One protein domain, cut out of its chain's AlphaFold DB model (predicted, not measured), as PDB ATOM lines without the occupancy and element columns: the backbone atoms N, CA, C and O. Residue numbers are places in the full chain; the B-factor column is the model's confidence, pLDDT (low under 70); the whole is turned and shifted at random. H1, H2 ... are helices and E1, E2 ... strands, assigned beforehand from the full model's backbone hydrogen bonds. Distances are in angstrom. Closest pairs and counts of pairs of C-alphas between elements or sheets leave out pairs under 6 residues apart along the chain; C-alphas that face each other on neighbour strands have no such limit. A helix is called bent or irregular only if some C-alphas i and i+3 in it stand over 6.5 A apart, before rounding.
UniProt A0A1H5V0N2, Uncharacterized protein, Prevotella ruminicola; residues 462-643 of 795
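Overview. This is residues 462 to 643 of the 795 residues of an uncharacterized protein of Prevotella ruminicola (UniProt A0A1H5V0N2). One long helix, H11, forms a spine with H6 packed side by side with its first part and H4 packed nearly square to it farther on; residues 637 to 643, of which 637 to 641 belong to H11, stick out. A small ribbon of two strands, E1 and E2, is neighboured by H4 and H5 near E2 and by H7 near E1, and short helices fill in round these parts. The 182 printed residues hold eleven named helices and two named strands, in the order H1 H2 H3 H4 H5 E1 H6 E2 H7 H8 H9 H10 H11; the sheet, E1 - E2, is antiparallel and the class is mostly helix. The whole is compact, with a radius of gyration of the C-alphas of 16.8 A and spans of 49 by 46 by 26 A.

Along the chain. Find C-alpha 462 at (74.140, 145.778, 127.480), where H1 begins and runs to residue 466. Go on to H2, residues 478 to 482, H3, residues 488 to 495, and H4, residues 500 to 509, 14.3 A long; H5 is residues 511 to 517. Look for E1 at residues 536 to 540, 12.5 A, then H6 at 555 to 562 and E2 at 568 to 572, 12.7 A, beginning at C-alpha 568 (63.847, 146.024, 146.810). H7, residues 573 to 579, H8, 586 to 590, H9, 592 to 595, and H10, 599 to 603, come next. H11, residues 612 to 641, is 38.3 A long and ends at C-alpha 641 (66.928, 135.151, 122.751); it has a kink of 58 degrees near residue 635 and is irregular, C-alphas 636 and 639 being 7.4 A apart.

Arrangement. Start at the hub, H11. Its residues 615 to 623 alone touch H6, at a shallow tilt of 30 degrees, the same way; the closest C-alphas are those of Trp 561 and Ala 619, 6.0 A apart. Its residues 629 to 633 alone touch H4, about perpendicular at 83 degrees, closest at the C-alphas of Ala 509 and Ile 629, 5.3 A. H10 only just touches H11, with 3 pairs of C-alphas within 8 A, closest at Ser 601 and Ile 621, 6.8 A. H1 is close to H11 but not clearly touching, with C-alphas of Arg 465 and Ile 627 6.8 A apart. H3 touches H4 at a steep tilt of 48 degrees, the same way, closest at the C-alphas of Ile 494 and Ala 502, 4.6 A. H2 is close to H3 but not clearly touching, closest at the C-alphas of Glu 482 and Ile 488, 6.2 A. Between E1 and E2, find N 537 and O 571, and N 539 and O 569, each 2.9 A apart. The closest C-alphas of E1 and H7, Trp 536 and Tyr 573, are 4.3 A apart. H9 touches H5, closest at the C-alphas of Tyr 513 and Ser 594, 5.4 A; H8 is close to H9 but not clearly touching, with C-alphas of Tyr 588 and Leu 595 6.6 A apart. Every O i to N i+4 pair is within hydrogen-bond range in H1, H2, H3, H4, H5, H7 and H8; the counts are 2 of 4 in H6, 23 of 26 in H11 and 0 of 1 in H10, which has 2 of 2 O i to N i+3 pairs within range, and H9 is too short for an O i to N i+4 pair.

Size, cuts and confidence. The two C-alphas farthest apart, Asn 470 and Asp 527, are 50.4 A from each other. The printed part has no cut. The links H1 to H2, H5 to E1 and E1 to H6 are long; look at residues 518 to 535, whose C-alphas lie 18 to 31 A from the mean of all C-alphas. The mean pLDDT of the printed part is 87.3, and residues 468 to 484, 526 to 528 and 530 to 532 are under 70.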
ATOM      1  N   GLU A 462      73.429 144.607 127.990       91.81
ATOM      2  CA  GLU A 462      74.140 145.778 127.480       91.81
ATOM      3  C   GLU A 462      73.178 146.823 126.902       91.81
ATOM      4  O   GLU A 462      73.324 148.008 127.192       91.81
ATOM      5  N   ASP A 463      72.136 146.399 126.179       89.56
ATOM      6  CA  ASP A 463      71.070 147.303 125.725       89.56
ATOM      7  C   ASP A 463      70.428 148.031 126.914       89.56
ATOM      8  O   ASP A 463      70.317 149.256 126.904       89.56
ATOM      9  N   VAL A 464      70.056 147.280 127.961       90.69
ATOM     10  CA  VAL A 464      69.416 147.838 129.163       90.69
ATOM     11  C   VAL A 464      70.357 148.800 129.886       90.69
ATOM     12  O   VAL A 464      69.928 149.875 130.300       90.69
ATOM     13  N   ARG A 465      71.645 148.455 130.014       89.31
ATOM     14  CA  ARG A 465      72.655 149.332 130.626       89.31
ATOM     15  C   ARG A 465      72.789 150.652 129.862       89.31
ATOM     16  O   ARG A 465      72.897 151.711 130.479       89.31
ATOM     17  N   ASN A 466      72.727 150.600 128.532       85.00
ATOM     18  CA  ASN A 466      72.897 151.772 127.680       85.00
ATOM     19  C   ASN A 466      71.732 152.767 127.753       85.00
ATOM     20  O   ASN A 466      71.970 153.959 127.558       85.00
ATOM     21  N   TRP A 467      70.519 152.341 128.127       77.88
ATOM     22  CA  TRP A 467      69.374 153.252 128.333       77.88
ATOM     23  C   TRP A 467      69.610 154.313 129.406       77.88
ATOM     24  O   TRP A 467      68.900 155.314 129.452       77.88
ATOM     25  N   TYR A 468      70.615 154.099 130.251       69.56
ATOM     26  CA  TYR A 468      70.914 154.935 131.398       69.56
ATOM     27  C   TYR A 468      72.151 155.824 131.227       69.56
ATOM     28  O   TYR A 468      72.412 156.704 132.051       69.56
ATOM     29  N   THR A 469      72.920 155.629 130.153       57.34
ATOM     30  CA  THR A 469      74.189 156.341 129.972       57.34
ATOM     31  C   THR A 469      73.970 157.865 129.863       57.34
ATOM     32  O   THR A 469      73.248 158.355 128.999       57.34
ATOM     33  N   ASN A 470      74.600 158.611 130.787       51.19
ATOM     34  CA  ASN A 470      74.562 160.073 131.012       51.19
ATOM     35  C   ASN A 470      73.311 160.697 131.681       51.19
ATOM     36  O   ASN A 470      73.253 161.924 131.776       51.19
ATOM     37  N   GLN A 471      72.338 159.919 132.177       53.62
ATOM     38  CA  GLN A 471      71.010 160.454 132.545       53.62
ATOM     39  C   GLN A 471      70.582 160.313 134.020       53.62
ATOM     40  O   GLN A 471      69.450 160.617 134.359       53.62
ATOM     41  N   CYS A 472      71.467 159.947 134.942       58.22
ATOM     42  CA  CYS A 472      71.148 159.780 136.375       58.22
ATOM     43  C   CYS A 472      71.143 161.096 137.164       58.22
ATOM     44  O   CYS A 472      71.481 161.113 138.345       58.22
ATOM     45  N   ARG A 473      70.870 162.225 136.511       64.94
ATOM     46  CA  ARG A 473      70.871 163.525 137.186       64.94
ATOM     47  C   ARG A 473      69.438 163.934 137.509       64.94
ATOM     48  O   ARG A 473      68.548 163.558 136.754       64.94
ATOM     49  N   PRO A 474      69.179 164.725 138.557       61.09
ATOM     50  CA  PRO A 474      67.809 165.106 138.899       61.09
ATOM     51  C   PRO A 474      67.057 165.920 137.830       61.09
ATOM     52  O   PRO A 474      65.839 166.046 137.901       61.09
ATOM     53  N   GLU A 475      67.745 166.426 136.800       64.06
ATOM     54  CA  GLU A 475      67.124 166.992 135.592       64.06
ATOM     55  C   GLU A 475      66.474 165.932 134.677       64.06
ATOM     56  O   GLU A 475      65.803 166.271 133.697       64.06
ATOM     57  N   TRP A 476      66.671 164.647 134.973       64.94
ATOM     58  CA  TRP A 476      66.092 163.522 134.256       64.94
ATOM     59  C   TRP A 476      64.594 163.416 134.511       64.94
ATOM     60  O   TRP A 476      64.129 163.318 135.646       64.94
ATOM     61  N   ASN A 477      63.822 163.407 133.429       63.16
ATOM     62  CA  ASN A 477      62.373 163.326 133.497       63.16
ATOM     63  C   ASN A 477      61.896 161.990 132.928       63.16
ATOM     64  O   ASN A 477      61.723 161.840 131.718       63.16
ATOM     65  N   PHE A 478      61.641 161.041 133.824       63.88
ATOM     66  CA  PHE A 478      61.147 159.713 133.477       63.88
ATOM     67  C   PHE A 478      59.777 159.744 132.776       63.88
ATOM     68  O   PHE A 478      59.543 158.970 131.853       63.88
ATOM     69  N   ASN A 479      58.898 160.692 133.121       57.72
ATOM     70  CA  ASN A 479      57.582 160.819 132.479       57.72
ATOM     71  C   ASN A 479      57.697 161.217 130.999       57.72
ATOM     72  O   ASN A 479      56.831 160.875 130.206       57.72
ATOM     73  N   LYS A 480      58.780 161.897 130.594       57.50
ATOM     74  CA  LYS A 480      59.054 162.157 129.171       57.50
ATOM     75  C   LYS A 480      59.556 160.917 128.424       57.50
ATOM     76  O   LYS A 480      59.480 160.913 127.204       57.50
ATOM     77  N   MET A 481      60.062 159.895 129.124       57.94
ATOM     78  CA  MET A 481      60.536 158.641 128.525       57.94
ATOM     79  C   MET A 481      59.432 157.610 128.303       57.94
ATOM     80  O   MET A 481      59.553 156.825 127.360       57.94
ATOM     81  N   GLU A 482      58.386 157.608 129.142       53.62
ATOM     82  CA  GLU A 482      57.257 156.675 129.003       53.62
ATOM     83  C   GLU A 482      56.602 156.774 127.622       53.62
ATOM     84  O   GLU A 482      56.206 155.759 127.056       53.62
ATOM     85  N   ASP A 483      56.630 157.964 127.024       53.50
ATOM     86  CA  ASP A 483      56.077 158.189 125.698       53.50
ATOM     87  C   ASP A 483      57.083 157.969 124.556       53.50
ATOM     88  O   ASP A 483      56.662 158.016 123.408       53.50
ATOM     89  N   THR A 484      58.402 157.822 124.771       58.09
ATOM     90  CA  THR A 484      59.429 158.030 123.709       58.09
ATOM     91  C   THR A 484      60.288 156.828 123.318       58.09
ATOM     92  O   THR A 484      61.212 157.034 122.533       58.09
ATOM     93  N   ASN A 485      60.069 155.614 123.843       74.00
ATOM     94  CA  ASN A 485      60.998 154.502 123.583       74.00
ATOM     95  C   ASN A 485      60.346 153.145 123.264       74.00
ATOM     96  O   ASN A 485      59.478 152.668 123.990       74.00
ATOM     97  N   ALA A 486      60.886 152.438 122.259       80.12
ATOM     98  CA  ALA A 486      60.438 151.100 121.838       80.12
ATOM     99  C   ALA A 486      60.593 149.983 122.882       80.12
ATOM    100  O   ALA A 486      60.078 148.871 122.709       80.12
ATOM    101  N   TRP A 487      61.335 150.259 123.949       85.06
ATOM    102  CA  TRP A 487      61.604 149.339 125.042       85.06
ATOM    103  C   TRP A 487      60.706 149.563 126.263       85.06
ATOM    104  O   TRP A 487      60.812 148.797 127.218       85.06
ATOM    105  N   ILE A 488      59.809 150.556 126.265       82.69
ATOM    106  CA  ILE A 488      59.123 150.982 127.494       82.69
ATOM    107  C   ILE A 488      58.269 149.887 128.148       82.69
ATOM    108  O   ILE A 488      58.363 149.677 129.355       82.69
ATOM    109  N   HIS A 489      57.488 149.127 127.372       86.19
ATOM    110  CA  HIS A 489      56.671 148.035 127.918       86.19
ATOM    111  C   HIS A 489      57.533 146.931 128.530       86.19
ATOM    112  O   HIS A 489      57.193 146.375 129.573       86.19
ATOM    113  N   PHE A 490      58.671 146.644 127.896       91.56
ATOM    114  CA  PHE A 490      59.650 145.706 128.417       91.56
ATOM    115  C   PHE A 490      60.288 146.237 129.708       91.56
ATOM    116  O   PHE A 490      60.313 145.531 130.710       91.56
ATOM    117  N   PHE A 491      60.724 147.498 129.729       89.50
ATOM    118  CA  PHE A 491      61.314 148.118 130.913       89.50
ATOM    119  C   PHE A 491      60.334 148.141 132.089       89.50
ATOM    120  O   PHE A 491      60.673 147.684 133.176       89.50
ATOM    121  N   ASN A 492      59.088 148.566 131.868       87.88
ATOM    122  CA  ASN A 492      58.049 148.570 132.899       87.88
ATOM    123  C   ASN A 492      57.771 147.167 133.466       87.88
ATOM    124  O   ASN A 492      57.496 147.047 134.661       87.88
ATOM    125  N   ARG A 493      57.890 146.114 132.642       92.75
ATOM    126  CA  ARG A 493      57.733 144.710 133.060       92.75
ATOM    127  C   ARG A 493      58.851 144.237 133.990       92.75
ATOM    128  O   ARG A 493      58.589 143.419 134.860       92.75
ATOM    129  N   ILE A 494      60.081 144.718 133.808       95.25
ATOM    130  CA  ILE A 494      61.246 144.208 134.552       95.25
ATOM    131  C   ILE A 494      61.731 145.139 135.664       95.25
ATOM    132  O   ILE A 494      62.436 144.692 136.558       95.25
ATOM    133  N   PHE A 495      61.387 146.428 135.621       92.56
ATOM    134  CA  PHE A 495      61.949 147.442 136.514       92.56
ATOM    135  C   PHE A 495      61.067 147.725 137.734       92.56
ATOM    136  O   PHE A 495      61.559 147.810 138.861       92.56
ATOM    137  N   ARG A 496      59.756 147.899 137.527       91.12
ATOM    138  CA  ARG A 496      58.839 148.396 138.565       91.12
ATOM    139  C   ARG A 496      58.431 147.282 139.520       91.12
ATOM    140  O   ARG A 496      57.914 146.258 139.090       91.12
ATOM    141  N   TYR A 497      58.538 147.525 140.825       91.62
ATOM    142  CA  TYR A 497      58.123 146.565 141.856       91.62
ATOM    143  C   TYR A 497      56.627 146.196 141.787       91.62
ATOM    144  O   TYR A 497      56.226 145.109 142.201       91.62
ATOM    145  N   SER A 498      55.785 147.071 141.231       91.44
ATOM    146  CA  SER A 498      54.362 146.784 141.023       91.44
ATOM    147  C   SER A 498      54.113 145.630 140.041       91.44
ATOM    148  O   SER A 498      53.098 144.938 140.171       91.44
ATOM    149  N   SER A 499      55.034 145.358 139.108       93.88
ATOM    150  CA  SER A 499      54.951 144.190 138.227       93.88
ATOM    151  C   SER A 499      55.113 142.895 139.032       93.88
ATOM    152  O   SER A 499      55.942 142.774 139.938       93.88
ATOM    153  N   SER A 500      54.271 141.903 138.737       94.06
ATOM    154  CA  SER A 500      54.416 140.569 139.325       94.06
ATOM    155  C   SER A 500      55.672 139.871 138.797       94.06
ATOM    156  O   SER A 500      56.360 139.205 139.567       94.06
ATOM    157  N   GLU A 501      56.009 140.092 137.529       96.62
ATOM    158  CA  GLU A 501      57.178 139.536 136.856       96.62
ATOM    159  C   GLU A 501      58.476 140.115 137.417       96.62
ATOM    160  O   GLU A 501      59.373 139.352 137.760       96.62
ATOM    161  N   ALA A 502      58.555 141.432 137.630       97.25
ATOM    162  CA  ALA A 502      59.717 142.057 138.262       97.25
ATOM    163  C   ALA A 502      59.985 141.494 139.677       97.25
ATOM    164  O   ALA A 502      61.131 141.244 140.052       97.25
ATOM    165  N   ARG A 503      58.929 141.227 140.460       97.25
ATOM    166  CA  ARG A 503      59.052 140.594 141.788       97.25
ATOM    167  C   ARG A 503      59.567 139.161 141.705       97.25
ATOM    168  O   ARG A 503      60.402 138.769 142.512       97.25
ATOM    169  N   GLU A 504      59.106 138.378 140.740       97.56
ATOM    170  CA  GLU A 504      59.599 137.013 140.523       97.56
ATOM    171  C   GLU A 504      61.037 136.978 140.003       97.56
ATOM    172  O   GLU A 504      61.822 136.131 140.421       97.56
ATOM    173  N   MET A 505      61.401 137.927 139.139       98.31
ATOM    174  CA  MET A 505      62.773 138.146 138.684       98.31
ATOM    175  C   MET A 505      63.708 138.465 139.853       98.31
ATOM    176  O   MET A 505      64.798 137.900 139.933       98.31
ATOM    177  N   LEU A 506      63.265 139.308 140.792       98.38
ATOM    178  CA  LEU A 506      63.993 139.578 142.031       98.38
ATOM    179  C   LEU A 506      64.169 138.302 142.870       98.38
ATOM    180  O   LEU A 506      65.290 138.002 143.275       98.38
ATOM    181  N   LEU A 507      63.109 137.509 143.065       97.19
ATOM    182  CA  LEU A 507      63.200 136.228 143.783       97.19
ATOM    183  C   LEU A 507      64.162 135.246 143.104       97.19
ATOM    184  O   LEU A 507      64.923 134.566 143.786       97.19
ATOM    185  N   TYR A 508      64.168 135.182 141.771       97.81
ATOM    186  CA  TYR A 508      65.121 134.355 141.030       97.81
ATOM    187  C   TYR A 508      66.563 134.859 141.186       97.81
ATOM    188  O   TYR A 508      67.496 134.075 141.379       97.81
ATOM    189  N   ALA A 509      66.772 136.173 141.127       98.12
ATOM    190  CA  ALA A 509      68.089 136.761 141.339       98.12
ATOM    191  C   ALA A 509      68.606 136.511 142.766       98.12
ATOM    192  O   ALA A 509      69.803 136.291 142.932       98.12
ATOM    193  N   GLN A 510      67.704 136.451 143.750       97.25
ATOM    194  CA  GLN A 510      67.986 136.178 145.165       97.25
ATOM    195  C   GLN A 510      67.781 134.707 145.568       97.25
ATOM    196  O   GLN A 510      67.724 134.386 146.755       97.25
ATOM    197  N   ARG A 511      67.676 133.791 144.595       96.12
ATOM    198  CA  ARG A 511      67.303 132.382 144.816       96.12
ATOM    199  C   ARG A 511      68.136 131.666 145.877       96.12
ATOM    200  O   ARG A 511      67.570 130.893 146.634       96.12
ATOM    201  N   HIS A 512      69.433 131.968 145.974       95.81
ATOM    202  CA  HIS A 512      70.299 131.399 147.004       95.81
ATOM    203  C   HIS A 512      69.789 131.726 148.407       95.81
ATOM    204  O   HIS A 512      69.610 130.830 149.226       95.81
ATOM    205  N   TYR A 513      69.496 133.004 148.667       95.25
ATOM    206  CA  TYR A 513      68.937 133.450 149.939       95.25
ATOM    207  C   TYR A 513      67.578 132.784 150.186       95.25
ATOM    208  O   TYR A 513      67.379 132.167 151.224       95.25
ATOM    209  N   ILE A 514      66.681 132.804 149.192       94.44
ATOM    210  CA  ILE A 514      65.337 132.221 149.317       94.44
ATOM    211  C   ILE A 514      65.382 130.720 149.641       94.44
ATOM    212  O   ILE A 514      64.705 130.274 150.562       94.44
ATOM    213  N   ASN A 515      66.189 129.944 148.918       93.25
ATOM    214  CA  ASN A 515      66.243 128.489 149.067       93.25
ATOM    215  C   ASN A 515      66.949 128.044 150.354       93.25
ATOM    216  O   ASN A 515      66.663 126.959 150.853       93.25
ATOM    217  N   THR A 516      67.874 128.851 150.880       91.19
ATOM    218  CA  THR A 516      68.609 128.539 152.120       91.19
ATOM    219  C   THR A 516      67.881 129.019 153.370       91.19
ATOM    220  O   THR A 516      67.956 128.355 154.399       91.19
ATOM    221  N   HIS A 517      67.165 130.143 153.288       89.88
ATOM    222  CA  HIS A 517      66.480 130.743 154.431       89.88
ATOM    223  C   HIS A 517      65.024 130.300 154.574       89.88
ATOM    224  O   HIS A 517      64.470 130.494 155.656       89.88
ATOM    225  N   PHE A 518      64.408 129.743 153.522       89.94
ATOM    226  CA  PHE A 518      62.995 129.339 153.509       89.94
ATOM    227  C   PHE A 518      62.778 127.994 152.796       89.94
ATOM    228  O   PHE A 518      61.898 127.861 151.939       89.94
ATOM    229  N   SER A 519      63.593 126.988 153.117       86.50
ATOM    230  CA  SER A 519      63.657 125.723 152.368       86.50
ATOM    231  C   SER A 519      62.355 124.911 152.369       86.50
ATOM    232  O   SER A 519      62.123 124.133 151.447       86.50
ATOM    233  N   ASN A 520      61.495 125.082 153.379       84.75
ATOM    234  CA  ASN A 520      60.219 124.364 153.509       84.75
ATOM    235  C   ASN A 520      59.026 125.136 152.925       84.75
ATOM    236  O   ASN A 520      57.891 124.652 152.986       84.75
ATOM    237  N   TYR A 521      59.248 126.338 152.386       86.44
ATOM    238  CA  TYR A 521      58.174 127.155 151.837       86.44
ATOM    239  C   TYR A 521      57.880 126.813 150.371       86.44
ATOM    240  O   TYR A 521      58.672 127.091 149.470       86.44
ATOM    241  N   ASP A 522      56.675 126.300 150.120       85.00
ATOM    242  CA  ASP A 522      56.101 126.169 148.779       85.00
ATOM    243  C   ASP A 522      54.592 126.447 148.838       85.00
ATOM    244  O   ASP A 522      53.854 125.652 149.426       85.00
ATOM    245  N   PRO A 523      54.080 127.522 148.208       83.44
ATOM    246  CA  PRO A 523      52.652 127.844 148.255       83.44
ATOM    247  C   PRO A 523      51.750 126.815 147.559       83.44
ATOM    248  O   PRO A 523      50.530 126.964 147.596       83.44
ATOM    249  N   ALA A 524      52.302 125.771 146.924       84.12
ATOM    250  CA  ALA A 524      51.519 124.613 146.498       84.12
ATOM    251  C   ALA A 524      50.723 124.006 147.670       84.12
ATOM    252  O   ALA A 524      49.578 123.588 147.483       84.12
ATOM    253  N   ARG A 525      51.278 124.049 148.890       76.44
ATOM    254  CA  ARG A 525      50.569 123.752 150.142       76.44
ATOM    255  C   ARG A 525      49.754 124.957 150.600       76.44
ATOM    256  O   ARG A 525      50.072 125.575 151.610       76.44
ATOM    257  N   SER A 526      48.692 125.300 149.874       69.38
ATOM    258  CA  SER A 526      47.800 126.412 150.250       69.38
ATOM    259  C   SER A 526      47.104 126.205 151.602       69.38
ATOM    260  O   SER A 526      46.625 127.161 152.200       69.38
ATOM    261  N   ASP A 527      47.029 124.958 152.073       64.88
ATOM    262  CA  ASP A 527      46.568 124.591 153.413       64.88
ATOM    263  C   ASP A 527      47.558 124.994 154.521       64.88
ATOM    264  O   ASP A 527      47.140 125.246 155.648       64.88
ATOM    265  N   LEU A 528      48.855 125.075 154.202       68.25
ATOM    266  CA  LEU A 528      49.900 125.544 155.117       68.25
ATOM    267  C   LEU A 528      50.217 127.033 154.919       68.25
ATOM    268  O   LEU A 528      50.389 127.796 155.868       68.25
ATOM    269  N   TRP A 529      50.300 127.470 153.668       71.88
ATOM    270  CA  TRP A 529      50.888 128.749 153.294       71.88
ATOM    271  C   TRP A 529      49.841 129.678 152.677       71.88
ATOM    272  O   TRP A 529      49.870 129.958 151.480       71.88
ATOM    273  N   GLU A 530      48.914 130.177 153.502       68.25
ATOM    274  CA  GLU A 530      48.080 131.323 153.114       68.25
ATOM    275  C   GLU A 530      48.963 132.559 152.821       68.25
ATOM    276  O   GLU A 530      50.114 132.628 153.254       68.25
ATOM    277  N   ASP A 531      48.435 133.565 152.113       58.84
ATOM    278  CA  ASP A 531      49.208 134.749 151.685       58.84
ATOM    279  C   ASP A 531      49.937 135.466 152.842       58.84
ATOM    280  O   ASP A 531      51.014 136.035 152.655       58.84
ATOM    281  N   TYR A 532      49.382 135.411 154.057       63.53
ATOM    282  CA  TYR A 532      49.972 135.995 155.267       63.53
ATOM    283  C   TYR A 532      51.077 135.134 155.915       63.53
ATOM    284  O   TYR A 532      51.723 135.587 156.859       63.53
ATOM    285  N   ASN A 533      51.309 133.916 155.421       74.88
ATOM    286  CA  ASN A 533      52.367 133.008 155.870       74.88
ATOM    287  C   ASN A 533      53.603 133.041 154.961       74.88
ATOM    288  O   ASN A 533      54.505 132.222 155.136       74.88
ATOM    289  N   ARG A 534      53.687 133.981 154.009       85.81
ATOM    290  CA  ARG A 534      54.906 134.193 153.220       85.81
ATOM    291  C   ARG A 534      56.096 134.525 154.153       85.81
ATOM    292  O   ARG A 534      55.971 135.452 154.951       85.81
ATOM    293  N   PRO A 535      57.242 133.823 154.046       86.94
ATOM    294  CA  PRO A 535      58.373 133.972 154.969       86.94
ATOM    295  C   PRO A 535      59.096 135.315 154.888       86.94
ATOM    296  O   PRO A 535      59.763 135.729 155.834       86.94
ATOM    297  N   TRP A 536      59.013 135.966 153.731       90.25
ATOM    298  CA  TRP A 536      59.730 137.196 153.437       90.25
ATOM    299  C   TRP A 536      58.779 138.374 153.253       90.25
ATOM    300  O   TRP A 536      57.607 138.224 152.884       90.25
ATOM    301  N   ASP A 537      59.318 139.569 153.444       90.25
ATOM    302  CA  ASP A 537      58.733 140.795 152.916       90.25
ATOM    303  C   ASP A 537      59.638 141.366 151.823       90.25
ATOM    304  O   ASP A 537      60.821 141.033 151.745       90.25
ATOM    305  N   PHE A 538      59.073 142.195 150.951       92.94
ATOM    306  CA  PHE A 538      59.877 142.959 150.001       92.94
ATOM    307  C   PHE A 538      60.216 144.292 150.649       92.94
ATOM    308  O   PHE A 538      59.369 145.178 150.726       92.94
ATOM    309  N   ASP A 539      61.434 144.383 151.162       93.50
ATOM    310  CA  ASP A 539      61.908 145.539 151.903       93.50
ATOM    311  C   ASP A 539      62.582 146.564 150.991       93.50
ATOM    312  O   ASP A 539      63.285 146.196 150.045       93.50
ATOM    313  N   HIS A 540      62.395 147.843 151.311       94.25
ATOM    314  CA  HIS A 540      63.108 148.941 150.670       94.25
ATOM    315  C   HIS A 540      64.504 149.059 151.291       94.25
ATOM    316  O   HIS A 540      64.632 149.412 152.462       94.25
ATOM    317  N   ILE A 541      65.554 148.819 150.501       95.06
ATOM    318  CA  ILE A 541      66.951 148.940 150.958       95.06
ATOM    319  C   ILE A 541      67.208 150.365 151.461       95.06
ATOM    320  O   ILE A 541      67.657 150.549 152.594       95.06
ATOM    321  N   ILE A 542      66.878 151.364 150.636       94.19
ATOM    322  CA  ILE A 542      66.760 152.763 151.049       94.19
ATOM    323  C   ILE A 542      65.320 153.012 151.518       94.19
ATOM    324  O   ILE A 542      64.403 152.905 150.694       94.19
ATOM    325  N   PRO A 543      65.094 153.358 152.802       92.50
ATOM    326  CA  PRO A 543      63.758 153.416 153.389       92.50
ATOM    327  C   PRO A 543      62.794 154.373 152.680       92.50
ATOM    328  O   PRO A 543      63.119 155.525 152.391       92.50
ATOM    329  N   GLN A 544      61.541 153.943 152.508       92.19
ATOM    330  CA  GLN A 544      60.506 154.762 151.862       92.19
ATOM    331  C   GLN A 544      60.238 156.107 152.548       92.19
ATOM    332  O   GLN A 544      59.908 157.088 151.876       92.19
ATOM    333  N   ASP A 545      60.414 156.184 153.869       91.50
ATOM    334  CA  ASP A 545      60.187 157.401 154.651       91.50
ATOM    335  C   ASP A 545      61.225 158.491 154.367       91.50
ATOM    336  O   ASP A 545      60.957 159.675 154.597       91.50
ATOM    337  N   TRP A 546      62.386 158.118 153.819       92.12
ATOM    338  CA  TRP A 546      63.414 159.069 153.400       92.12
ATOM    339  C   TRP A 546      62.980 159.853 152.156       92.12
ATOM    340  O   TRP A 546      63.481 160.950 151.929       92.12
ATOM    341  N   VAL A 547      61.990 159.344 151.410       92.81
ATOM    342  CA  VAL A 547      61.474 159.945 150.172       92.81
ATOM    343  C   VAL A 547      60.025 160.423 150.319       92.81
ATOM    344  O   VAL A 547      59.725 161.606 150.131       92.81
ATOM    345  N   ASN A 548      59.092 159.530 150.668       89.94
ATOM    346  CA  ASN A 548      57.651 159.785 150.543       89.94
ATOM    347  C   ASN A 548      57.145 160.925 151.435       89.94
ATOM    348  O   ASN A 548      56.318 161.722 150.977       89.94
ATOM    349  N   ASN A 549      57.679 161.037 152.655       83.88
ATOM    350  CA  ASN A 549      57.245 162.006 153.669       83.88
ATOM    351  C   ASN A 549      57.932 163.377 153.544       83.88
ATOM    352  O   ASN A 549      57.668 164.283 154.337       83.88
ATOM    353  N   LYS A 550      58.815 163.555 152.557       86.38
ATOM    354  CA  LYS A 550      59.517 164.818 152.306       86.38
ATOM    355  C   LYS A 550      58.718 165.696 151.332       86.38
ATOM    356  O   LYS A 550      57.818 165.227 150.640       86.38
ATOM    357  N   ARG A 551      59.032 166.992 151.274       84.69
ATOM    358  CA  ARG A 551      58.511 167.964 150.287       84.69
ATOM    359  C   ARG A 551      59.665 168.833 149.780       84.69
ATOM    360  O   ARG A 551      59.720 170.018 150.080       84.69
ATOM    361  N   GLN A 552      60.635 168.194 149.136       90.00
ATOM    362  CA  GLN A 552      61.923 168.786 148.758       90.00
ATOM    363  C   GLN A 552      62.153 168.662 147.244       90.00
ATOM    364  O   GLN A 552      61.421 167.925 146.578       90.00
ATOM    365  N   GLU A 553      63.140 169.396 146.724       89.44
ATOM    366  CA  GLU A 553      63.391 169.608 145.288       89.44
ATOM    367  C   GLU A 553      63.491 168.305 144.479       89.44
ATOM    368  O   GLU A 553      62.837 168.179 143.443       89.44
ATOM    369  N   TYR A 554      64.229 167.306 144.971       90.06
ATOM    370  CA  TYR A 554      64.543 166.093 144.206       90.06
ATOM    371  C   TYR A 554      63.623 164.905 144.489       90.06
ATOM    372  O   TYR A 554      63.698 163.882 143.813       90.06
ATOM    373  N   ARG A 555      62.645 165.063 145.390       90.50
ATOM    374  CA  ARG A 555      61.709 163.991 145.771       90.50
ATOM    375  C   ARG A 555      61.049 163.307 144.573       90.50
ATOM    376  O   ARG A 555      60.903 162.091 144.575       90.50
ATOM    377  N   ALA A 556      60.582 164.073 143.586       87.69
ATOM    378  CA  ALA A 556      59.887 163.506 142.428       87.69
ATOM    379  C   ALA A 556      60.804 162.588 141.603       87.69
ATOM    380  O   ALA A 556      60.349 161.563 141.100       87.69
ATOM    381  N   PHE A 557      62.090 162.935 141.516       88.31
ATOM    382  CA  PHE A 557      63.108 162.104 140.890       88.31
ATOM    383  C   PHE A 557      63.352 160.826 141.712       88.31
ATOM    384  O   PHE A 557      63.267 159.721 141.177       88.31
ATOM    385  N   ASP A 558      63.529 160.947 143.029       91.56
ATOM    386  CA  ASP A 558      63.782 159.799 143.916       91.56
ATOM    387  C   ASP A 558      62.616 158.799 143.959       91.56
ATOM    388  O   ASP A 558      62.815 157.592 144.104       91.56
ATOM    389  N   GLN A 559      61.376 159.269 143.791       90.88
ATOM    390  CA  GLN A 559      60.190 158.406 143.768       90.88
ATOM    391  C   GLN A 559      60.195 157.381 142.623       90.88
ATOM    392  O   GLN A 559      59.586 156.317 142.768       90.88
ATOM    393  N   ILE A 560      60.880 157.667 141.511       86.19
ATOM    394  CA  ILE A 560      61.034 156.730 140.388       86.19
ATOM    395  C   ILE A 560      61.847 155.505 140.825       86.19
ATOM    396  O   ILE A 560      61.497 154.370 140.497       86.19
ATOM    397  N   TRP A 561      62.899 155.746 141.604       90.94
ATOM    398  CA  TRP A 561      63.855 154.745 142.079       90.94
ATOM    399  C   TRP A 561      63.367 154.000 143.310       90.94
ATOM    400  O   TRP A 561      63.660 152.819 143.480       90.94
ATOM    401  N   LEU A 562      62.557 154.665 144.133       93.31
ATOM    402  CA  LEU A 562      62.040 154.094 145.366       93.31
ATOM    403  C   LEU A 562      61.314 152.764 145.137       93.31
ATOM    404  O   LEU A 562      61.546 151.809 145.871       93.31
ATOM    405  N   ASN A 563      60.446 152.701 144.123       91.62
ATOM    406  CA  ASN A 563      59.572 151.553 143.859       91.62
ATOM    407  C   ASN A 563      60.031 150.706 142.662       91.62
ATOM    408  O   ASN A 563      59.202 150.144 141.934       91.62
ATOM    409  N   CYS A 564      61.338 150.603 142.444       92.81
ATOM    410  CA  CYS A 564      61.906 149.666 141.483       92.81
ATOM    411  C   CYS A 564      62.575 148.485 142.196       92.81
ATOM    412  O   CYS A 564      62.966 148.575 143.360       92.81
ATOM    413  N   ILE A 565      62.732 147.363 141.497       96.62
ATOM    414  CA  ILE A 565      63.297 146.149 142.105       96.62
ATOM    415  C   ILE A 565      64.771 146.299 142.503       96.62
ATOM    416  O   ILE A 565      65.251 145.556 143.356       96.62
ATOM    417  N   GLY A 566      65.473 147.289 141.941       96.75
ATOM    418  CA  GLY A 566      66.828 147.661 142.342       96.75
ATOM    419  C   GLY A 566      66.918 148.134 143.795       96.75
ATOM    420  O   GLY A 566      67.909 147.835 144.453       96.75
ATOM    421  N   ASN A 567      65.864 148.763 144.326       97.25
ATOM    422  CA  ASN A 567      65.777 149.197 145.725       97.25
ATOM    423  C   ASN A 567      65.019 148.189 146.614       97.25
ATOM    424  O   ASN A 567      64.780 148.462 147.784       97.25
ATOM    425  N   MET A 568      64.626 147.029 146.079       96.94
ATOM    426  CA  MET A 568      63.847 146.024 146.810       96.94
ATOM    427  C   MET A 568      64.680 144.782 147.118       96.94
ATOM    428  O   MET A 568      65.398 144.275 146.252       96.94
ATOM    429  N   ALA A 569      64.529 144.220 148.311       96.19
ATOM    430  CA  ALA A 569      65.093 142.921 148.662       96.19
ATOM    431  C   ALA A 569      64.037 142.032 149.322       96.19
ATOM    432  O   ALA A 569      63.337 142.466 150.232       96.19
ATOM    433  N   ALA A 570      63.924 140.782 148.869       94.94
ATOM    434  CA  ALA A 570      63.141 139.770 149.562       94.94
ATOM    435  C   ALA A 570      63.954 139.249 150.754       94.94
ATOM    436  O   ALA A 570      64.812 138.384 150.593       94.94
ATOM    437  N   ILE A 571      63.699 139.810 151.934       93.38
ATOM    438  CA  ILE A 571      64.363 139.437 153.190       93.38
ATOM    439  C   ILE A 571      63.354 138.851 154.167       93.38
ATOM    440  O   ILE A 571      62.149 139.083 154.029       93.38
ATOM    441  N   SER A 572      63.835 138.111 155.166       89.19
ATOM    442  CA  SER A 572      62.982 137.573 156.230       89.19
ATOM    443  C   SER A 572      62.010 138.632 156.754       89.19
ATOM    444  O   SER A 572      62.406 139.736 157.138       89.19
ATOM    445  N   TYR A 573      60.724 138.276 156.776       85.50
ATOM    446  CA  TYR A 573      59.667 139.131 157.307       85.50
ATOM    447  C   TYR A 573      60.006 139.560 158.737       85.50
ATOM    448  O   TYR A 573      59.776 140.703 159.124       85.50
ATOM    449  N   GLU A 574      60.604 138.657 159.513       80.25
ATOM    450  CA  GLU A 574      60.984 138.915 160.895       80.25
ATOM    451  C   GLU A 574      62.076 139.972 161.014       80.25
ATOM    452  O   GLU A 574      61.973 140.879 161.841       80.25
ATOM    453  N   ILE A 575      63.086 139.877 160.151       84.56
ATOM    454  CA  ILE A 575      64.215 140.805 160.122       84.56
ATOM    455  C   ILE A 575      63.738 142.187 159.678       84.56
ATOM    456  O   ILE A 575      64.034 143.174 160.351       84.56
ATOM    457  N   ASN A 576      62.909 142.261 158.631       87.00
ATOM    458  CA  ASN A 576      62.334 143.530 158.181       87.00
ATOM    459  C   ASN A 576      61.525 144.217 159.302       87.00
ATOM    460  O   ASN A 576      61.755 145.379 159.644       87.00
ATOM    461  N   ARG A 577      60.613 143.485 159.959       81.88
ATOM    462  CA  ARG A 577      59.810 144.043 161.064       81.88
ATOM    463  C   ARG A 577      60.663 144.447 162.265       81.88
ATOM    464  O   ARG A 577      60.316 145.416 162.935       81.88
ATOM    465  N   GLY A 578      61.749 143.721 162.531       78.56
ATOM    466  CA  GLY A 578      62.725 144.059 163.563       78.56
ATOM    467  C   GLY A 578      63.453 145.368 163.264       78.56
ATOM    468  O   GLY A 578      63.534 146.226 164.140       78.56
ATOM    469  N   LYS A 579      63.915 145.559 162.029       81.44
ATOM    470  CA  LYS A 579      64.601 146.774 161.574       81.44
ATOM    471  C   LYS A 579      63.688 148.008 161.591       81.44
ATOM    472  O   LYS A 579      64.070 149.057 162.121       81.44
ATOM    473  N   GLY A 580      62.472 147.896 161.056       78.44
ATOM    474  CA  GLY A 580      61.573 149.037 160.850       78.44
ATOM    475  C   GLY A 580      62.141 150.044 159.837       78.44
ATOM    476  O   GLY A 580      62.782 149.661 158.870       78.44
ATOM    477  N   ASN A 581      61.957 151.347 160.067       73.06
ATOM    478  CA  ASN A 581      62.459 152.399 159.157       73.06
ATOM    479  C   ASN A 581      63.868 152.902 159.533       73.06
ATOM    480  O   ASN A 581      64.236 154.034 159.208       73.06
ATOM    481  N   ARG A 582      64.628 152.100 160.290       78.38
ATOM    482  CA  ARG A 582      65.958 152.461 160.795       78.38
ATOM    483  C   ARG A 582      67.037 152.240 159.739       78.38
ATOM    484  O   ARG A 582      66.897 151.405 158.846       78.38
ATOM    485  N   GLU A 583      68.127 152.989 159.876       79.88
ATOM    486  CA  GLU A 583      69.346 152.840 159.080       79.88
ATOM    487  C   GLU A 583      70.124 151.595 159.533       79.88
ATOM    488  O   GLU A 583      71.101 151.665 160.271       79.88
ATOM    489  N   GLU A 584      69.621 150.425 159.147       86.06
ATOM    490  CA  GLU A 584      70.173 149.128 159.533       86.06
ATOM    491  C   GLU A 584      70.418 148.302 158.269       86.06
ATOM    492  O   GLU A 584      69.491 148.005 157.506       86.06
ATOM    493  N   PHE A 585      71.685 147.971 158.020       90.75
ATOM    494  CA  PHE A 585      72.112 147.265 156.810       90.75
ATOM    495  C   PHE A 585      72.724 145.887 157.085       90.75
ATOM    496  O   PHE A 585      73.112 145.209 156.138       90.75
ATOM    497  N   GLU A 586      72.777 145.456 158.351       91.81
ATOM    498  CA  GLU A 586      73.458 144.228 158.785       91.81
ATOM    499  C   GLU A 586      72.995 142.992 158.001       91.81
ATOM    500  O   GLU A 586      73.823 142.245 157.488       91.81
ATOM    501  N   GLU A 587      71.684 142.829 157.799       92.88
ATOM    502  CA  GLU A 587      71.139 141.707 157.027       92.88
ATOM    503  C   GLU A 587      71.638 141.682 155.578       92.88
ATOM    504  O   GLU A 587      71.974 140.618 155.050       92.88
ATOM    505  N   TYR A 588      71.713 142.845 154.926       94.69
ATOM    506  CA  TYR A 588      72.202 142.911 153.552       94.69
ATOM    507  C   TYR A 588      73.717 142.772 153.471       94.69
ATOM    508  O   TYR A 588      74.213 142.273 152.467       94.69
ATOM    509  N   GLU A 589      74.462 143.193 154.493       94.56
ATOM    510  CA  GLU A 589      75.911 142.992 154.554       94.56
ATOM    511  C   GLU A 589      76.261 141.520 154.775       94.56
ATOM    512  O   GLU A 589      77.116 140.984 154.068       94.56
ATOM    513  N   ASN A 590      75.550 140.849 155.682       94.94
ATOM    514  CA  ASN A 590      75.729 139.425 155.964       94.94
ATOM    515  C   ASN A 590      75.360 138.549 154.756       94.94
ATOM    516  O   ASN A 590      75.957 137.494 154.556       94.94
ATOM    517  N   ASN A 591      74.423 139.010 153.923       95.75
ATOM    518  CA  ASN A 591      73.923 138.297 152.747       95.75
ATOM    519  C   ASN A 591      74.230 139.036 151.431       95.75
ATOM    520  O   ASN A 591      73.444 138.983 150.479       95.75
ATOM    521  N   GLN A 592      75.361 139.747 151.373       96.44
ATOM    522  CA  GLN A 592      75.675 140.690 150.294       96.44
ATOM    523  C   GLN A 592      75.574 140.069 148.898       96.44
ATOM    524  O   GLN A 592      74.923 140.639 148.017       96.44
ATOM    525  N   ASP A 593      76.182 138.900 148.699       96.19
ATOM    526  CA  ASP A 593      76.217 138.237 147.395       96.19
ATOM    527  C   ASP A 593      74.841 137.693 147.001       96.19
ATOM    528  O   ASP A 593      74.370 137.927 145.886       96.19
ATOM    529  N   SER A 594      74.150 137.021 147.925       96.00
ATOM    530  CA  SER A 594      72.844 136.410 147.666       96.00
ATOM    531  C   SER A 594      71.712 137.430 147.526       96.00
ATOM    532  O   SER A 594      70.711 137.139 146.874       96.00
ATOM    533  N   LEU A 595      71.855 138.630 148.101       97.12
ATOM    534  CA  LEU A 595      70.898 139.733 147.955       97.12
ATOM    535  C   LEU A 595      71.311 140.762 146.894       97.12
ATOM    536  O   LEU A 595      70.531 141.684 146.623       97.12
ATOM    537  N   LEU A 596      72.485 140.598 146.273       97.50
ATOM    538  CA  LEU A 596      73.080 141.532 145.310       97.50
ATOM    539  C   LEU A 596      73.206 142.956 145.882       97.50
ATOM    540  O   LEU A 596      72.953 143.935 145.179       97.50
ATOM    541  N   PHE A 597      73.532 143.074 147.169       97.31
ATOM    542  CA  PHE A 597      73.594 144.350 147.879       97.31
ATOM    543  C   PHE A 597      74.805 145.188 147.439       97.31
ATOM    544  O   PHE A 597      75.907 144.670 147.238       97.31
ATOM    545  N   ASP A 598      74.597 146.497 147.285       95.69
ATOM    546  CA  ASP A 598      75.646 147.462 146.956       95.69
ATOM    547  C   ASP A 598      75.975 148.294 148.200       95.69
ATOM    548  O   ASP A 598      75.122 149.002 148.731       95.69
ATOM    549  N   LYS A 599      77.219 148.206 148.685       95.69
ATOM    550  CA  LYS A 599      77.620 148.836 149.953       95.69
ATOM    551  C   LYS A 599      77.529 150.358 149.931       95.69
ATOM    552  O   LYS A 599      77.378 150.944 151.000       95.69
ATOM    553  N   ARG A 600      77.558 150.985 148.748       94.75
ATOM    554  CA  ARG A 600      77.370 152.436 148.608       94.75
ATOM    555  C   ARG A 600      76.006 152.896 149.123       94.75
ATOM    556  O   ARG A 600      75.869 154.040 149.527       94.75
ATOM    557  N   SER A 601      75.008 152.004 149.217       94.50
ATOM    558  CA  SER A 601      73.712 152.322 149.838       94.50
ATOM    559  C   SER A 601      73.838 152.847 151.273       94.50
ATOM    560  O   SER A 601      72.966 153.584 151.716       94.50
ATOM    561  N   LYS A 602      74.921 152.506 151.984       93.69
ATOM    562  CA  LYS A 602      75.207 152.978 153.350       93.69
ATOM    563  C   LYS A 602      75.642 154.444 153.414       93.69
ATOM    564  O   LYS A 602      75.661 155.024 154.488       93.69
ATOM    565  N   GLU A 603      76.041 155.020 152.286       93.56
ATOM    566  CA  GLU A 603      76.465 156.420 152.179       93.56
ATOM    567  C   GLU A 603      75.278 157.347 151.860       93.56
ATOM    568  O   GLU A 603      75.408 158.575 151.894       93.56
ATOM    569  N   ILE A 604      74.106 156.762 151.575       93.75
ATOM    570  CA  ILE A 604      72.868 157.497 151.346       93.75
ATOM    571  C   ILE A 604      72.291 157.950 152.683       93.75
ATOM    572  O   ILE A 604      72.099 157.156 153.599       93.75
ATOM    573  N   SER A 605      71.968 159.235 152.778       92.06
ATOM    574  CA  SER A 605      71.406 159.841 153.983       92.06
ATOM    575  C   SER A 605      69.886 159.999 153.908       92.06
ATOM    576  O   SER A 605      69.288 160.135 152.839       92.06
ATOM    577  N   SER A 606      69.240 160.109 155.072       91.00
ATOM    578  CA  SER A 606      67.792 160.367 155.173       91.00
ATOM    579  C   SER A 606      67.322 161.737 154.651       91.00
ATOM    580  O   SER A 606      66.117 162.023 154.637       91.00
ATOM    581  N   ASP A 607      68.255 162.592 154.224       89.12
ATOM    582  CA  ASP A 607      68.005 163.902 153.623       89.12
ATOM    583  C   ASP A 607      68.239 163.932 152.101       89.12
ATOM    584  O   ASP A 607      68.160 165.012 151.514       89.12
ATOM    585  N   LEU A 608      68.413 162.770 151.449       91.94
ATOM    586  CA  LEU A 608      68.726 162.649 150.013       91.94
ATOM    587  C   LEU A 608      67.857 163.536 149.103       91.94
ATOM    588  O   LEU A 608      68.375 164.198 148.221       91.94
ATOM    589  N   THR A 609      66.558 163.675 149.396       92.25
ATOM    590  CA  THR A 609      65.618 164.478 148.582       92.25
ATOM    591  C   THR A 609      65.933 165.983 148.494       92.25
ATOM    592  O   THR A 609      65.279 166.699 147.730       92.25
ATOM    593  N   LYS A 610      66.870 166.490 149.308       92.81
ATOM    594  CA  LYS A 610      67.357 167.884 149.293       92.81
ATOM    595  C   LYS A 610      68.677 168.046 148.541       92.81
ATOM    596  O   LYS A 610      69.045 169.172 148.228       92.81
ATOM    597  N   ASP A 611      69.403 166.956 148.324       91.50
ATOM    598  CA  ASP A 611      70.786 166.973 147.871       91.50
ATOM    599  C   ASP A 611      70.894 166.294 146.504       91.50
ATOM    600  O   ASP A 611      70.551 165.127 146.318       91.50
ATOM    601  N   LYS A 612      71.376 167.062 145.526       90.31
ATOM    602  CA  LYS A 612      71.458 166.636 144.131       90.31
ATOM    603  C   LYS A 612      72.375 165.426 143.949       90.31
ATOM    604  O   LYS A 612      72.081 164.564 143.121       90.31
ATOM    605  N   GLU A 613      73.492 165.395 144.670       90.38
ATOM    606  CA  GLU A 613      74.503 164.342 144.576       90.38
ATOM    607  C   GLU A 613      73.990 163.063 145.238       90.38
ATOM    608  O   GLU A 613      74.083 161.993 144.643       90.38
ATOM    609  N   GLN A 614      73.342 163.177 146.399       93.25
ATOM    610  CA  GLN A 614      72.703 162.051 147.090       93.25
ATOM    611  C   GLN A 614      71.555 161.435 146.278       93.25
ATOM    612  O   GLN A 614      71.477 160.211 146.168       93.25
ATOM    613  N   SER A 615      70.686 162.251 145.669       91.94
ATOM    614  CA  SER A 615      69.646 161.759 144.755       91.94
ATOM    615  C   SER A 615      70.249 161.042 143.543       91.94
ATOM    616  O   SER A 615      69.824 159.937 143.200       91.94
ATOM    617  N   ALA A 616      71.263 161.636 142.902       90.00
ATOM    618  CA  ALA A 616      71.944 161.022 141.762       90.00
ATOM    619  C   ALA A 616      72.625 159.692 142.134       90.00
ATOM    620  O   ALA A 616      72.528 158.718 141.382       90.00
ATOM    621  N   GLU A 617      73.259 159.618 143.306       91.94
ATOM    622  CA  GLU A 617      73.899 158.395 143.793       91.94
ATOM    623  C   GLU A 617      72.861 157.323 144.152       91.94
ATOM    624  O   GLU A 617      73.016 156.168 143.753       91.94
ATOM    625  N   PHE A 618      71.739 157.687 144.793       93.69
ATOM    626  CA  PHE A 618      70.631 156.759 145.048       93.69
ATOM    627  C   PHE A 618      70.118 156.125 143.749       93.69
ATOM    628  O   PHE A 618      69.965 154.901 143.663       93.69
ATOM    629  N   ALA A 619      69.908 156.943 142.718       91.69
ATOM    630  CA  ALA A 619      69.524 156.490 141.389       91.69
ATOM    631  C   ALA A 619      70.577 155.555 140.772       91.69
ATOM    632  O   ALA A 619      70.235 154.489 140.257       91.69
ATOM    633  N   SER A 620      71.861 155.926 140.840       90.88
ATOM    634  CA  SER A 620      72.964 155.120 140.302       90.88
ATOM    635  C   SER A 620      73.050 153.749 140.966       90.88
ATOM    636  O   SER A 620      73.027 152.735 140.271       90.88
ATOM    637  N   ILE A 621      73.092 153.696 142.299       93.75
ATOM    638  CA  ILE A 621      73.204 152.444 143.058       93.75
ATOM    639  C   ILE A 621      72.011 151.530 142.772       93.75
ATOM    640  O   ILE A 621      72.159 150.326 142.546       93.75
ATOM    641  N   THR A 622      70.817 152.117 142.759       94.44
ATOM    642  CA  THR A 622      69.575 151.393 142.502       94.44
ATOM    643  C   THR A 622      69.560 150.806 141.093       94.44
ATOM    644  O   THR A 622      69.199 149.640 140.909       94.44
ATOM    645  N   PHE A 623      69.981 151.581 140.090       92.75
ATOM    646  CA  PHE A 623      70.086 151.105 138.717       92.75
ATOM    647  C   PHE A 623      71.153 150.016 138.560       92.75
ATOM    648  O   PHE A 623      70.879 148.980 137.957       92.75
ATOM    649  N   ASP A 624      72.335 150.188 139.155       93.69
ATOM    650  CA  ASP A 624      73.412 149.194 139.110       93.69
ATOM    651  C   ASP A 624      72.963 147.856 139.705       93.69
ATOM    652  O   ASP A 624      73.216 146.786 139.138       93.69
ATOM    653  N   ARG A 625      72.239 147.895 140.829       96.81
ATOM    654  CA  ARG A 625      71.650 146.694 141.427       96.81
ATOM    655  C   ARG A 625      70.554 146.091 140.551       96.81
ATOM    656  O   ARG A 625      70.528 144.872 140.378       96.81
ATOM    657  N   PHE A 626      69.694 146.909 139.948       96.44
ATOM    658  CA  PHE A 626      68.719 146.442 138.959       96.44
ATOM    659  C   PHE A 626      69.396 145.726 137.777       96.44
ATOM    660  O   PHE A 626      68.963 144.636 137.405       96.44
ATOM    661  N   ILE A 627      70.499 146.258 137.242       96.44
ATOM    662  CA  ILE A 627      71.276 145.599 136.182       96.44
ATOM    663  C   ILE A 627      71.829 144.253 136.657       96.44
ATOM    664  O   ILE A 627      71.737 143.272 135.919       96.44
ATOM    665  N   LYS A 628      72.352 144.157 137.888       97.69
ATOM    666  CA  LYS A 628      72.807 142.876 138.468       97.69
ATOM    667  C   LYS A 628      71.662 141.859 138.562       97.69
ATOM    668  O   LYS A 628      71.861 140.696 138.211       97.69
ATOM    669  N   ILE A 629      70.470 142.287 138.987       98.44
ATOM    670  CA  ILE A 629      69.263 141.442 139.037       98.44
ATOM    671  C   ILE A 629      68.894 140.967 137.631       98.44
ATOM    672  O   ILE A 629      68.792 139.759 137.393       98.44
ATOM    673  N   TYR A 630      68.772 141.897 136.682       97.94
ATOM    674  CA  TYR A 630      68.411 141.570 135.308       97.94
ATOM    675  C   TYR A 630      69.455 140.669 134.639       97.94
ATOM    676  O   TYR A 630      69.111 139.768 133.879       97.94
ATOM    677  N   GLN A 631      70.735 140.826 134.972       98.19
ATOM    678  CA  GLN A 631      71.799 139.950 134.490       98.19
ATOM    679  C   GLN A 631      71.615 138.502 134.963       98.19
ATOM    680  O   GLN A 631      71.868 137.582 134.185       98.19
ATOM    681  N   GLN A 632      71.155 138.265 136.199       97.62
ATOM    682  CA  GLN A 632      70.840 136.907 136.666       97.62
ATOM    683  C   GLN A 632      69.676 136.310 135.872       97.62
ATOM    684  O   GLN A 632      69.763 135.169 135.422       97.62
ATOM    685  N   THR A 633      68.619 137.084 135.631       97.38
ATOM    686  CA  THR A 633      67.465 136.616 134.851       97.38
ATOM    687  C   THR A 633      67.786 136.450 133.370       97.38
ATOM    688  O   THR A 633      67.288 135.532 132.731       97.38
ATOM    689  N   TYR A 634      68.658 137.286 132.810       97.88
ATOM    690  CA  TYR A 634      69.065 137.185 131.414       97.88
ATOM    691  C   TYR A 634      69.975 135.979 131.178       97.88
ATOM    692  O   TYR A 634      69.836 135.306 130.164       97.88
ATOM    693  N   LYS A 635      70.848 135.628 132.135       97.00
ATOM    694  CA  LYS A 635      71.619 134.371 132.086       97.00
ATOM    695  C   LYS A 635      70.717 133.139 131.959       97.00
ATOM    696  O   LYS A 635      71.106 132.183 131.298       97.00
ATOM    697  N   LEU A 636      69.528 133.173 132.566       96.12
ATOM    698  CA  LEU A 636      68.544 132.093 132.491       96.12
ATOM    699  C   LEU A 636      67.925 131.956 131.097       96.12
ATOM    700  O   LEU A 636      67.747 130.840 130.627       96.12
ATOM    701  N   ILE A 637      67.575 133.072 130.454       96.56
ATOM    702  CA  ILE A 637      66.764 133.073 129.224       96.56
ATOM    703  C   ILE A 637      67.567 133.337 127.939       96.56
ATOM    704  O   ILE A 637      67.099 133.053 126.838       96.56
ATOM    705  N   GLY A 638      68.772 133.894 128.058       94.50
ATOM    706  CA  GLY A 638      69.550 134.435 126.942       94.50
ATOM    707  C   GLY A 638      69.961 133.388 125.907       94.50
ATOM    708  O   GLY A 638      70.121 133.728 124.740       94.50
ATOM    709  N   CYS A 639      70.060 132.109 126.291       93.12
ATOM    710  CA  CYS A 639      70.350 131.022 125.352       93.12
ATOM    711  C   CYS A 639      69.274 130.847 124.267       93.12
ATOM    712  O   CYS A 639      69.584 130.289 123.218       93.12
ATOM    713  N   LEU A 640      68.050 131.339 124.486       93.06
ATOM    714  CA  LEU A 640      67.008 131.400 123.460       93.06
ATOM    715  C   LEU A 640      67.084 132.710 122.684       93.06
ATOM    716  O   LEU A 640      67.194 132.702 121.462       93.06
ATOM    717  N   PHE A 641      67.066 133.842 123.393       89.69
ATOM    718  CA  PHE A 641      66.928 135.151 122.751       89.69
ATOM    719  C   PHE A 641      68.128 135.533 121.873       89.69
ATOM    720  O   PHE A 641      67.950 136.211 120.866       89.69
ATOM    721  N   ASN A 642      69.325 135.033 122.186       89.25
ATOM    722  CA  ASN A 642      70.525 135.246 121.368       89.25
ATOM    723  C   ASN A 642      70.548 134.413 120.078       89.25
ATOM    724  O   ASN A 642      71.465 134.563 119.275       89.25
ATOM    725  N   ARG A 643      69.588 133.498 119.905       88.81
ATOM    726  CA  ARG A 643      69.523 132.533 118.801       88.81
ATOM    727  C   ARG A 643      68.227 132.620 118.001       88.81
ATOM    728  O   ARG A 643      68.020 131.780 117.135       88.81
TER     729      ARG A 643